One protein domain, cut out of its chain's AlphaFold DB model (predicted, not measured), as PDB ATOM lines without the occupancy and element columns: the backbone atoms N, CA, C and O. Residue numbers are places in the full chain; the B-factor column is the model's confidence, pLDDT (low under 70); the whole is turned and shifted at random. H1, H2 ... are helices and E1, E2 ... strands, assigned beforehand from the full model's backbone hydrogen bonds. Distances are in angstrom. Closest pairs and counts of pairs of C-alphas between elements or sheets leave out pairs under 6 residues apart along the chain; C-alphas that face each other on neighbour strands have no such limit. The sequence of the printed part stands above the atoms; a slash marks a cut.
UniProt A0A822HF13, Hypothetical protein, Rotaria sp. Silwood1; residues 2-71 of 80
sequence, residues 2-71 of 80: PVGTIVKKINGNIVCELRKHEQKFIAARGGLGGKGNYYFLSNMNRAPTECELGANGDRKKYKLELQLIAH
ATOM      1  N   PRO A   2     -39.962  16.305  22.210       89.62
ATOM      2  CA  PRO A   2     -39.239  16.738  21.015       89.62
ATOM      3  C   PRO A   2     -37.784  16.246  20.984       89.62
ATOM      4  O   PRO A   2     -37.174  16.008  22.032       89.62
ATOM      5  N   VAL A   3     -37.216  16.116  19.786       90.56
ATOM      6  CA  VAL A   3     -35.781  15.842  19.607       90.56
ATOM      7  C   VAL A   3     -34.975  17.038  20.127       90.56
ATOM      8  O   VAL A   3     -35.374  18.183  19.939       90.56
ATOM      9  N   GLY A   4     -33.870  16.775  20.823       89.44
ATOM     10  CA  GLY A   4     -33.081  17.780  21.543       89.44
ATOM     11  C   GLY A   4     -33.534  18.016  22.990       89.44
ATOM     12  O   GLY A   4     -33.050  18.939  23.638       89.44
ATOM     13  N   THR A   5     -34.456  17.205  23.525       93.75
ATOM     14  CA  THR A   5     -34.861  17.314  24.938       93.75
ATOM     15  C   THR A   5     -33.770  16.767  25.863       93.75
ATOM     16  O   THR A   5     -33.371  15.606  25.754       93.75
ATOM     17  N   ILE A   6     -33.344  17.582  26.823       94.06
ATOM     18  CA  ILE A   6     -32.438  17.241  27.918       94.06
ATOM     19  C   ILE A   6     -33.273  16.940  29.166       94.06
ATOM     20  O   ILE A   6     -34.089  17.749  29.611       94.06
ATOM     21  N   VAL A   7     -33.054  15.768  29.750       95.75
ATOM     22  CA  VAL A   7     -33.686  15.321  30.991       95.75
ATOM     23  C   VAL A   7     -32.705  15.535  32.141       95.75
ATOM     24  O   VAL A   7     -31.637  14.918  32.181       95.75
ATOM     25  N   LYS A   8     -33.077  16.377  33.105       95.69
ATOM     26  CA  LYS A   8     -32.304  16.657  34.322       95.69
ATOM     27  C   LYS A   8     -33.049  16.190  35.563       95.69
ATOM     28  O   LYS A   8     -34.271  16.289  35.650       95.69
ATOM     29  N   LYS A   9     -32.321  15.705  36.564       95.38
ATOM     30  CA  LYS A   9     -32.848  15.563  37.928       95.38
ATOM     31  C   LYS A   9     -33.079  16.950  38.535       95.38
ATOM     32  O   LYS A   9     -32.514  17.940  38.080       95.38
ATOM     33  N   ILE A  10     -33.874  17.012  39.604       94.38
ATOM     34  CA  ILE A  10     -34.137  18.273  40.322       94.38
ATOM     35  C   ILE A  10     -32.836  18.926  40.822       94.38
ATOM     36  O   ILE A  10     -32.731  20.144  40.833       94.38
ATOM     37  N   ASN A  11     -31.826  18.126  41.174       93.50
ATOM     38  CA  ASN A  11     -30.520  18.618  41.618       93.50
ATOM     39  C   ASN A  11     -29.632  19.186  40.487       93.50
ATOM     40  O   ASN A  11     -28.481  19.516  40.741       93.50
ATOM     41  N   GLY A  12     -30.129  19.256  39.248       90.81
ATOM     42  CA  GLY A  12     -29.408  19.799  38.095       90.81
ATOM     43  C   GLY A  12     -28.626  18.769  37.277       90.81
ATOM     44  O   GLY A  12     -28.241  19.072  36.147       90.81
ATOM     45  N   ASN A  13     -28.451  17.539  37.773       95.25
ATOM     46  CA  ASN A  13     -27.692  16.512  37.056       95.25
ATOM     47  C   ASN A  13     -28.434  16.058  35.794       95.25
ATOM     48  O   ASN A  13     -29.577  15.593  35.875       95.25
ATOM     49  N   ILE A  14     -27.766  16.131  34.642       94.31
ATOM     50  CA  ILE A  14     -28.271  15.584  33.378       94.31
ATOM     51  C   ILE A  14     -28.246  14.058  33.466       94.31
ATOM     52  O   ILE A  14     -27.237  13.461  33.832       94.31
ATOM     53  N   VAL A  15     -29.376  13.425  33.155       94.94
ATOM     54  CA  VAL A  15     -29.511  11.959  33.152       94.94
ATOM     55  C   VAL A  15     -29.699  11.384  31.759       94.94
ATOM     56  O   VAL A  15     -29.403  10.213  31.545       94.94
ATOM     57  N   CYS A  16     -30.218  12.175  30.822       94.12
ATOM     58  CA  CYS A  16     -30.414  11.739  29.452       94.12
ATOM     59  C   CYS A  16     -30.544  12.939  28.518       94.12
ATOM     60  O   CYS A  16     -31.112  13.963  28.891       94.12
ATOM     61  N   GLU A  17     -30.085  12.768  27.285       93.06
ATOM     62  CA  GLU A  17     -30.354  13.675  26.179       93.06
ATOM     63  C   GLU A  17     -30.965  12.882  25.025       93.06
ATOM     64  O   GLU A  17     -30.409  11.883  24.559       93.06
ATOM     65  N   LEU A  18     -32.131  13.326  24.571       93.06
ATOM     66  CA  LEU A  18     -32.908  12.674  23.526       93.06
ATOM     67  C   LEU A  18     -32.604  13.352  22.193       93.06
ATOM     68  O   LEU A  18     -33.317  14.257  21.770       93.06
ATOM     69  N   ARG A  19     -31.506  12.943  21.553       91.00
ATOM     70  CA  ARG A  19     -30.949  13.588  20.351       91.00
ATOM     71  C   ARG A  19     -31.428  12.980  19.035       91.00
ATOM     72  O   ARG A  19     -31.222  13.582  17.989       91.00
ATOM     73  N   LYS A  20     -32.041  11.796  19.063       91.25
ATOM     74  CA  LYS A  20     -32.548  11.115  17.864       91.25
ATOM     75  C   LYS A  20     -34.063  10.973  17.911       91.25
ATOM     76  O   LYS A  20     -34.653  10.862  18.987       91.25
ATOM     77  N   HIS A  21     -34.678  10.948  16.731       89.94
ATOM     78  CA  HIS A  21     -36.084  10.581  16.607       89.94
ATOM     79  C   HIS A  21     -36.307   9.167  17.170       89.94
ATOM     80  O   HIS A  21     -35.416   8.324  17.094       89.94
ATOM     81  N   GLU A  22     -37.457   8.954  17.811       92.38
ATOM     82  CA  GLU A  22     -37.840   7.711  18.509       92.38
ATOM     83  C   GLU A  22     -36.930   7.242  19.656       92.38
ATOM     84  O   GLU A  22     -37.190   6.195  20.254       92.38
ATOM     85  N   GLN A  23     -35.899   8.005  20.030       93.88
ATOM     86  CA  GLN A  23     -35.065   7.657  21.174       93.88
ATOM     87  C   GLN A  23     -35.912   7.621  22.453       93.88
ATOM     88  O   GLN A  23     -36.663   8.552  22.757       93.88
ATOM     89  N   LYS A  24     -35.771   6.539  23.225       93.94
ATOM     90  CA  LYS A  24     -36.512   6.318  24.470       93.94
ATOM     91  C   LYS A  24     -35.578   6.358  25.670       93.94
ATOM     92  O   LYS A  24     -34.440   5.900  25.613       93.94
ATOM     93  N   PHE A  25     -36.101   6.872  26.775       94.12
ATOM     94  CA  PHE A  25     -35.455   6.864  28.079       94.12
ATOM     95  C   PHE A  25     -36.457   6.379  29.125       94.12
ATOM     96  O   PHE A  25     -37.570   6.898  29.209       94.12
ATOM     97  N   ILE A  26     -36.069   5.381  29.920       94.94
ATOM     98  CA  ILE A  26     -36.906   4.870  31.009       94.94
ATOM     99  C   ILE A  26     -36.759   5.818  32.201       94.94
ATOM    100  O   ILE A  26     -35.811   5.716  32.977       94.94
ATOM    101  N   ALA A  27     -37.703   6.748  32.338       93.00
ATOM    102  CA  ALA A  27     -37.691   7.742  33.412       93.00
ATOM    103  C   ALA A  27     -38.007   7.137  34.792       93.00
ATOM    104  O   ALA A  27     -37.476   7.577  35.807       93.00
ATOM    105  N   ALA A  28     -38.849   6.110  34.840       94.81
ATOM    106  CA  ALA A  28     -39.179   5.382  36.056       94.81
ATOM    107  C   ALA A  28     -39.561   3.946  35.694       94.81
ATOM    108  O   ALA A  28     -40.193   3.713  34.663       94.81
ATOM    109  N   ARG A  29     -39.157   2.985  36.528       93.75
ATOM    110  CA  ARG A  29     -39.599   1.595  36.410       93.75
ATOM    111  C   ARG A  29     -40.846   1.366  37.258       93.75
ATOM    112  O   ARG A  29     -40.959   1.904  38.358       93.75
ATOM    113  N   GLY A  30     -41.760   0.550  36.741       93.25
ATOM    114  CA  GLY A  30     -42.848   0.005  37.546       93.25
ATOM    115  C   GLY A  30     -42.300  -0.850  38.690       93.25
ATOM    116  O   GLY A  30     -41.175  -1.347  38.620       93.25
ATOM    117  N   GLY A  31     -43.096  -0.988  39.745       91.81
ATOM    118  CA  GLY A  31     -42.767  -1.886  40.842       91.81
ATOM    119  C   GLY A  31     -42.898  -3.346  40.418       91.81
ATOM    120  O   GLY A  31     -43.545  -3.661  39.417       91.81
ATOM    121  N   LEU A  32     -42.263  -4.238  41.174       91.75
ATOM    122  CA  LEU A  32     -42.401  -5.675  40.963       91.75
ATOM    123  C   LEU A  32     -43.835  -6.118  41.267       91.75
ATOM    124  O   LEU A  32     -44.446  -5.653  42.230       91.75
ATOM    125  N   GLY A  33     -44.360  -7.025  40.441       90.44
ATOM    126  CA  GLY A  33     -45.663  -7.635  40.677       90.44
ATOM    127  C   GLY A  33     -45.675  -8.406  41.994       90.44
ATOM    128  O   GLY A  33     -44.694  -9.062  42.344       90.44
ATOM    129  N   GLY A  34     -46.792  -8.305  42.711       91.00
ATOM    130  CA  GLY A  34     -47.031  -9.094  43.911       91.00
ATOM    131  C   GLY A  34     -47.171 -10.578  43.582       91.00
ATOM    132  O   GLY A  34     -47.373 -10.960  42.424       91.00
ATOM    133  N   LYS A  35     -47.082 -11.426  44.601       92.75
ATOM    134  CA  LYS A  35     -47.200 -12.877  44.450       92.75
ATOM    135  C   LYS A  35     -48.562 -13.335  44.939       92.75
ATOM    136  O   LYS A  35     -48.935 -13.096  46.085       92.75
ATOM    137  N   GLY A  36     -49.302 -14.001  44.057       91.19
ATOM    138  CA  GLY A  36     -50.547 -14.666  44.425       91.19
ATOM    139  C   GLY A  36     -50.294 -15.874  45.323       91.19
ATOM    140  O   GLY A  36     -49.180 -16.394  45.393       91.19
ATOM    141  N   ASN A  37     -51.347 -16.360  45.967       92.38
ATOM    142  CA  ASN A  37     -51.282 -17.487  46.896       92.38
ATOM    143  C   ASN A  37     -50.664 -18.765  46.304       92.38
ATOM    144  O   ASN A  37     -49.963 -19.480  47.012       92.38
ATOM    145  N   TYR A  38     -50.840 -19.023  45.005       90.19
ATOM    146  CA  TYR A  38     -50.218 -20.159  44.313       90.19
ATOM    147  C   TYR A  38     -48.692 -20.208  44.483       90.19
ATOM    148  O   TYR A  38     -48.117 -21.288  44.568       90.19
ATOM    149  N   TYR A  39     -48.030 -19.052  44.589       91.19
ATOM    150  CA  TYR A  39     -46.588 -18.992  44.830       91.19
ATOM    151  C   TYR A  39     -46.186 -19.605  46.182       91.19
ATOM    152  O   TYR A  39     -45.092 -20.146  46.312       91.19
ATOM    153  N   PHE A  40     -47.065 -19.527  47.185       91.06
ATOM    154  CA  PHE A  40     -46.826 -20.006  48.550       91.06
ATOM    155  C   PHE A  40     -47.280 -21.457  48.770       91.06
ATOM    156  O   PHE A  40     -47.212 -21.972  49.888       91.06
ATOM    157  N   LEU A  41     -47.749 -22.131  47.716       92.75
ATOM    158  CA  LEU A  41     -48.158 -23.527  47.780       92.75
ATOM    159  C   LEU A  41     -46.953 -24.408  48.139       92.75
ATOM    160  O   LEU A  41     -45.924 -24.387  47.466       92.75
ATOM    161  N   SER A  42     -47.088 -25.225  49.181       91.06
ATOM    162  CA  SER A  42     -46.062 -26.194  49.576       91.06
ATOM    163  C   SER A  42     -46.689 -27.507  50.039       91.06
ATOM    164  O   SER A  42     -47.880 -27.572  50.339       91.06
ATOM    165  N   ASN A  43     -45.892 -28.576  50.148       92.19
ATOM    166  CA  ASN A  43     -46.389 -29.869  50.638       92.19
ATOM    167  C   ASN A  43     -47.010 -29.783  52.040       92.19
ATOM    168  O   ASN A  43     -47.919 -30.553  52.341       92.19
ATOM    169  N   MET A  44     -46.538 -28.846  52.866       91.50
ATOM    170  CA  MET A  44     -47.061 -28.592  54.210       91.50
ATOM    171  C   MET A  44     -48.249 -27.616  54.213       91.50
ATOM    172  O   MET A  44     -49.068 -27.672  55.123       91.50
ATOM    173  N   ASN A  45     -48.385 -26.762  53.192       88.38
ATOM    174  CA  ASN A  45     -49.480 -25.802  53.060       88.38
ATOM    175  C   ASN A  45     -50.104 -25.871  51.657       88.38
ATOM    176  O   ASN A  45     -49.664 -25.196  50.724       88.38
ATOM    177  N   ARG A  46     -51.134 -26.714  51.513       89.56
ATOM    178  CA  ARG A  46     -51.833 -26.946  50.237       89.56
ATOM    179  C   ARG A  46     -52.917 -25.914  49.913       89.56
ATOM    180  O   ARG A  46     -53.408 -25.906  48.789       89.56
ATOM    181  N   ALA A  47     -53.290 -25.063  50.867       89.75
ATOM    182  CA  ALA A  47     -54.294 -24.017  50.683       89.75
ATOM    183  C   ALA A  47     -53.815 -22.688  51.302       89.75
ATOM    184  O   ALA A  47     -54.406 -22.213  52.273       89.75
ATOM    185  N   PRO A  48     -52.730 -22.090  50.772       88.56
ATOM    186  CA  PRO A  48     -52.226 -20.816  51.265       88.56
ATOM    187  C   PRO A  48     -53.267 -19.705  51.078       88.56
ATOM    188  O   PRO A  48     -53.853 -19.538  50.004       88.56
ATOM    189  N   THR A  49     -53.477 -18.927  52.135       92.25
ATOM    190  CA  THR A  49     -54.311 -17.713  52.147       92.25
ATOM    191  C   THR A  49     -53.476 -16.437  52.037       92.25
ATOM    192  O   THR A  49     -54.018 -15.343  51.904       92.25
ATOM    193  N   GLU A  50     -52.152 -16.579  52.077       92.00
ATOM    194  CA  GLU A  50     -51.192 -15.487  51.995       92.00
ATOM    195  C   GLU A  50     -51.033 -14.983  50.558       92.00
ATOM    196  O   GLU A  50     -51.086 -15.743  49.589       92.00
ATOM    197  N   CYS A  51     -50.805 -13.680  50.424       90.12
ATOM    198  CA  CYS A  51     -50.403 -13.047  49.179       90.12
ATOM    199  C   CYS A  51     -49.427 -11.907  49.477       90.12
ATOM    200  O   CYS A  51     -49.478 -11.282  50.536       90.12
ATOM    201  N   GLU A  52     -48.532 -11.638  48.535       93.94
ATOM    202  CA  GLU A  52     -47.607 -10.513  48.611       93.94
ATOM    203  C   GLU A  52     -48.144  -9.387  47.733       93.94
ATOM    204  O   GLU A  52     -48.458  -9.600  46.559       93.94
ATOM    205  N   LEU A  53     -48.253  -8.181  48.290       91.31
ATOM    206  CA  LEU A  53     -48.628  -7.002  47.516       91.31
ATOM    207  C   LEU A  53     -47.491  -6.612  46.565       91.31
ATOM    208  O   LEU A  53     -46.316  -6.838  46.842       91.31
ATOM    209  N   GLY A  54     -47.845  -6.002  45.433       92.25
ATOM    210  CA  GLY A  54     -46.847  -5.481  44.502       92.25
ATOM    211  C   GLY A  54     -45.960  -4.423  45.151       92.25
ATOM    212  O   GLY A  54     -46.425  -3.600  45.943       92.25
ATOM    213  N   ALA A  55     -44.680  -4.431  44.793       92.38
ATOM    214  CA  ALA A  55     -43.751  -3.415  45.250       92.38
ATOM    215  C   ALA A  55     -44.122  -2.049  44.658       92.38
ATOM    216  O   ALA A  55     -44.691  -1.939  43.569       92.38
ATOM    217  N   ASN A  56     -43.752  -0.980  45.359       92.50
ATOM    218  CA  ASN A  56     -43.913   0.367  44.829       92.50
ATOM    219  C   ASN A  56     -42.958   0.596  43.649       92.50
ATOM    220  O   ASN A  56     -41.783   0.243  43.708       92.50
ATOM    221  N   GLY A  57     -43.467   1.212  42.582       93.69
ATOM    222  CA  GLY A  57     -42.639   1.652  41.462       93.69
ATOM    223  C   GLY A  57     -41.817   2.894  41.784       93.69
ATOM    224  O   GLY A  57     -42.078   3.615  42.752       93.69
ATOM    225  N   ASP A  58     -40.849   3.178  40.920       95.00
ATOM    226  CA  ASP A  58     -40.048   4.391  41.004       95.00
ATOM    227  C   ASP A  58     -40.945   5.634  40.911       95.00
ATOM    228  O   ASP A  58     -41.692   5.818  39.948       95.00
ATOM    229  N   ARG A  59     -40.800   6.556  41.868       92.44
ATOM    230  CA  ARG A  59     -41.344   7.916  41.769       92.44
ATOM    231  C   ARG A  59     -40.199   8.904  41.653       92.44
ATOM    232  O   ARG A  59     -39.488   9.166  42.619       92.44
ATOM    233  N   LYS A  60     -40.011   9.453  40.454       93.44
ATOM    234  CA  LYS A  60     -38.932  10.398  40.151       93.44
ATOM    235  C   LYS A  60     -39.507  11.656  39.517       93.44
ATOM    236  O   LYS A  60     -40.446  11.598  38.730       93.44
ATOM    237  N   LYS A  61     -38.933  12.799  39.883       94.94
ATOM    238  CA  LYS A  61     -39.245  14.105  39.302       94.94
ATOM    239  C   LYS A  61     -38.052  14.561  38.469       94.94
ATOM    240  O   LYS A  61     -36.908  14.465  38.919       94.94
ATOM    241  N   TYR A  62     -38.338  15.070  37.279       95.94
ATOM    242  CA  TYR A  62     -37.339  15.540  36.330       95.94
ATOM    243  C   TYR A  62     -37.696  16.934  35.829       95.94
ATOM    244  O   TYR A  62     -38.871  17.279  35.719       95.94
ATOM    245  N   LYS A  63     -36.667  17.710  35.499       94.88
ATOM    246  CA  LYS A  63     -36.773  18.941  34.727       94.88
ATOM    247  C   LYS A  63     -36.446  18.611  33.275       94.88
ATOM    248  O   LYS A  63     -35.404  18.015  33.001       94.88
ATOM    249  N   LEU A  64     -37.348  18.960  32.368       93.88
ATOM    250  CA  LEU A  64     -37.158  18.780  30.933       93.88
ATOM    251  C   LEU A  64     -36.831  20.135  30.321       93.88
ATOM    252  O   LEU A  64     -37.586  21.088  30.495       93.88
ATOM    253  N   GLU A  65     -35.708  20.214  29.625       91.94
ATOM    254  CA  GLU A  65     -35.270  21.416  28.920       91.94
ATOM    255  C   GLU A  65     -35.103  21.069  27.446       91.94
ATOM    256  O   GLU A  65     -34.487  20.062  27.110       91.94
ATOM    257  N   LEU A  66     -35.672  21.875  26.555       90.31
ATOM    258  CA  LEU A  66     -35.498  21.681  25.122       90.31
ATOM    259  C   LEU A  66     -34.294  22.495  24.660       90.31
ATOM    260  O   LEU A  66     -34.312  23.722  24.746       90.31
ATOM    261  N   GLN A  67     -33.263  21.824  24.149       80.19
ATOM    262  CA  GLN A  67     -32.176  22.516  23.478       80.19
ATOM    263  C   GLN A  67     -32.642  22.877  22.068       80.19
ATOM    264  O   GLN A  67     -32.628  22.056  21.151       80.19
ATOM    265  N   LEU A  68     -33.126  24.110  21.919       71.75
ATOM    266  CA  LEU A  68     -33.518  24.657  20.629       71.75
ATOM    267  C   LEU A  68     -32.264  24.876  19.785       71.75
ATOM    268  O   LEU A  68     -31.451  25.752  20.068       71.75
ATOM    269  N   ILE A  69     -32.136  24.089  18.725       63.44
ATOM    270  CA  ILE A  69     -31.336  24.463  17.567       63.44
ATOM    271  C   ILE A  69     -32.359  25.012  16.575       63.44
ATOM    272  O   ILE A  69     -33.266  24.287  16.150       63.44
ATOM    273  N   ALA A  70     -32.297  26.312  16.289       58.38
ATOM    274  CA  ALA A  70     -33.166  26.916  15.288       58.38
ATOM    275  C   ALA A  70     -32.930  26.191  13.955       58.38
ATOM    276  O   ALA A  70     -31.835  26.256  13.407       58.38
ATOM    277  N   HIS A  71     -33.931  25.458  13.462       55.47
ATOM    278  CA  HIS A  71     -33.818  24.762  12.175       55.47
ATOM    279  C   HIS A  71     -33.857  25.766  11.014       55.47
ATOM    280  O   HIS A  71     -33.196  25.563  10.002       55.47
TER     281      HIS A  71
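This is residues 2 to 71 of the 80 residues of the protein "Hypothetical protein" of Rotaria sp. Silwood1 (UniProt A0A822HF13). You will find little regular structure here: a small sheet of three strands, and a long arm, residues 24 to 61, that runs out past the short helix H1, folds back to the sheet and makes the length. Of 70 printed residues, 19 are in named elements, E1, E2, H1, E3 along the chain; the class is mixed, the sheet antiparallel in the order E2 E1 E3. The whole is extended, radius of gyration of the C-alphas 20.9 A, spanning 68 by 26 by 12 A.

Find C-alpha 5 at (-34.861, 17.314, 24.938); from there E1, residues 5 to 9, runs 13.3 A. Next come E2, residues 14 to 18, and H1, residues 37 to 40. E3, residues 62 to 66, ends at C-alpha 66, (-35.498, 21.681, 25.122).

Look first at E1, the inner strand: it forms a hairpin with E2, antiparallel at 162 degrees, N 7 and O 16 being 2.8 A apart, within hydrogen-bond range. E3 is its other antiparallel neighbour, at 154 degrees, with N 6 and O 65 within range at 2.7 A. E2, H1 and E3 form a split strand-helix-strand unit, two strands running the same way with E1 between them, its crossover right-handed. H1 is not on the sheet, and is too short for any O i to N i+4 pair; its one O i to N i+3 pair is within range.

The C-alphas farthest apart, of Met 44 and Ala 70, are 69.2 A apart. The printed part has no cut; the links E2 to H1 and H1 to E3 are long. Residues 69 to 71 have pLDDT under 70.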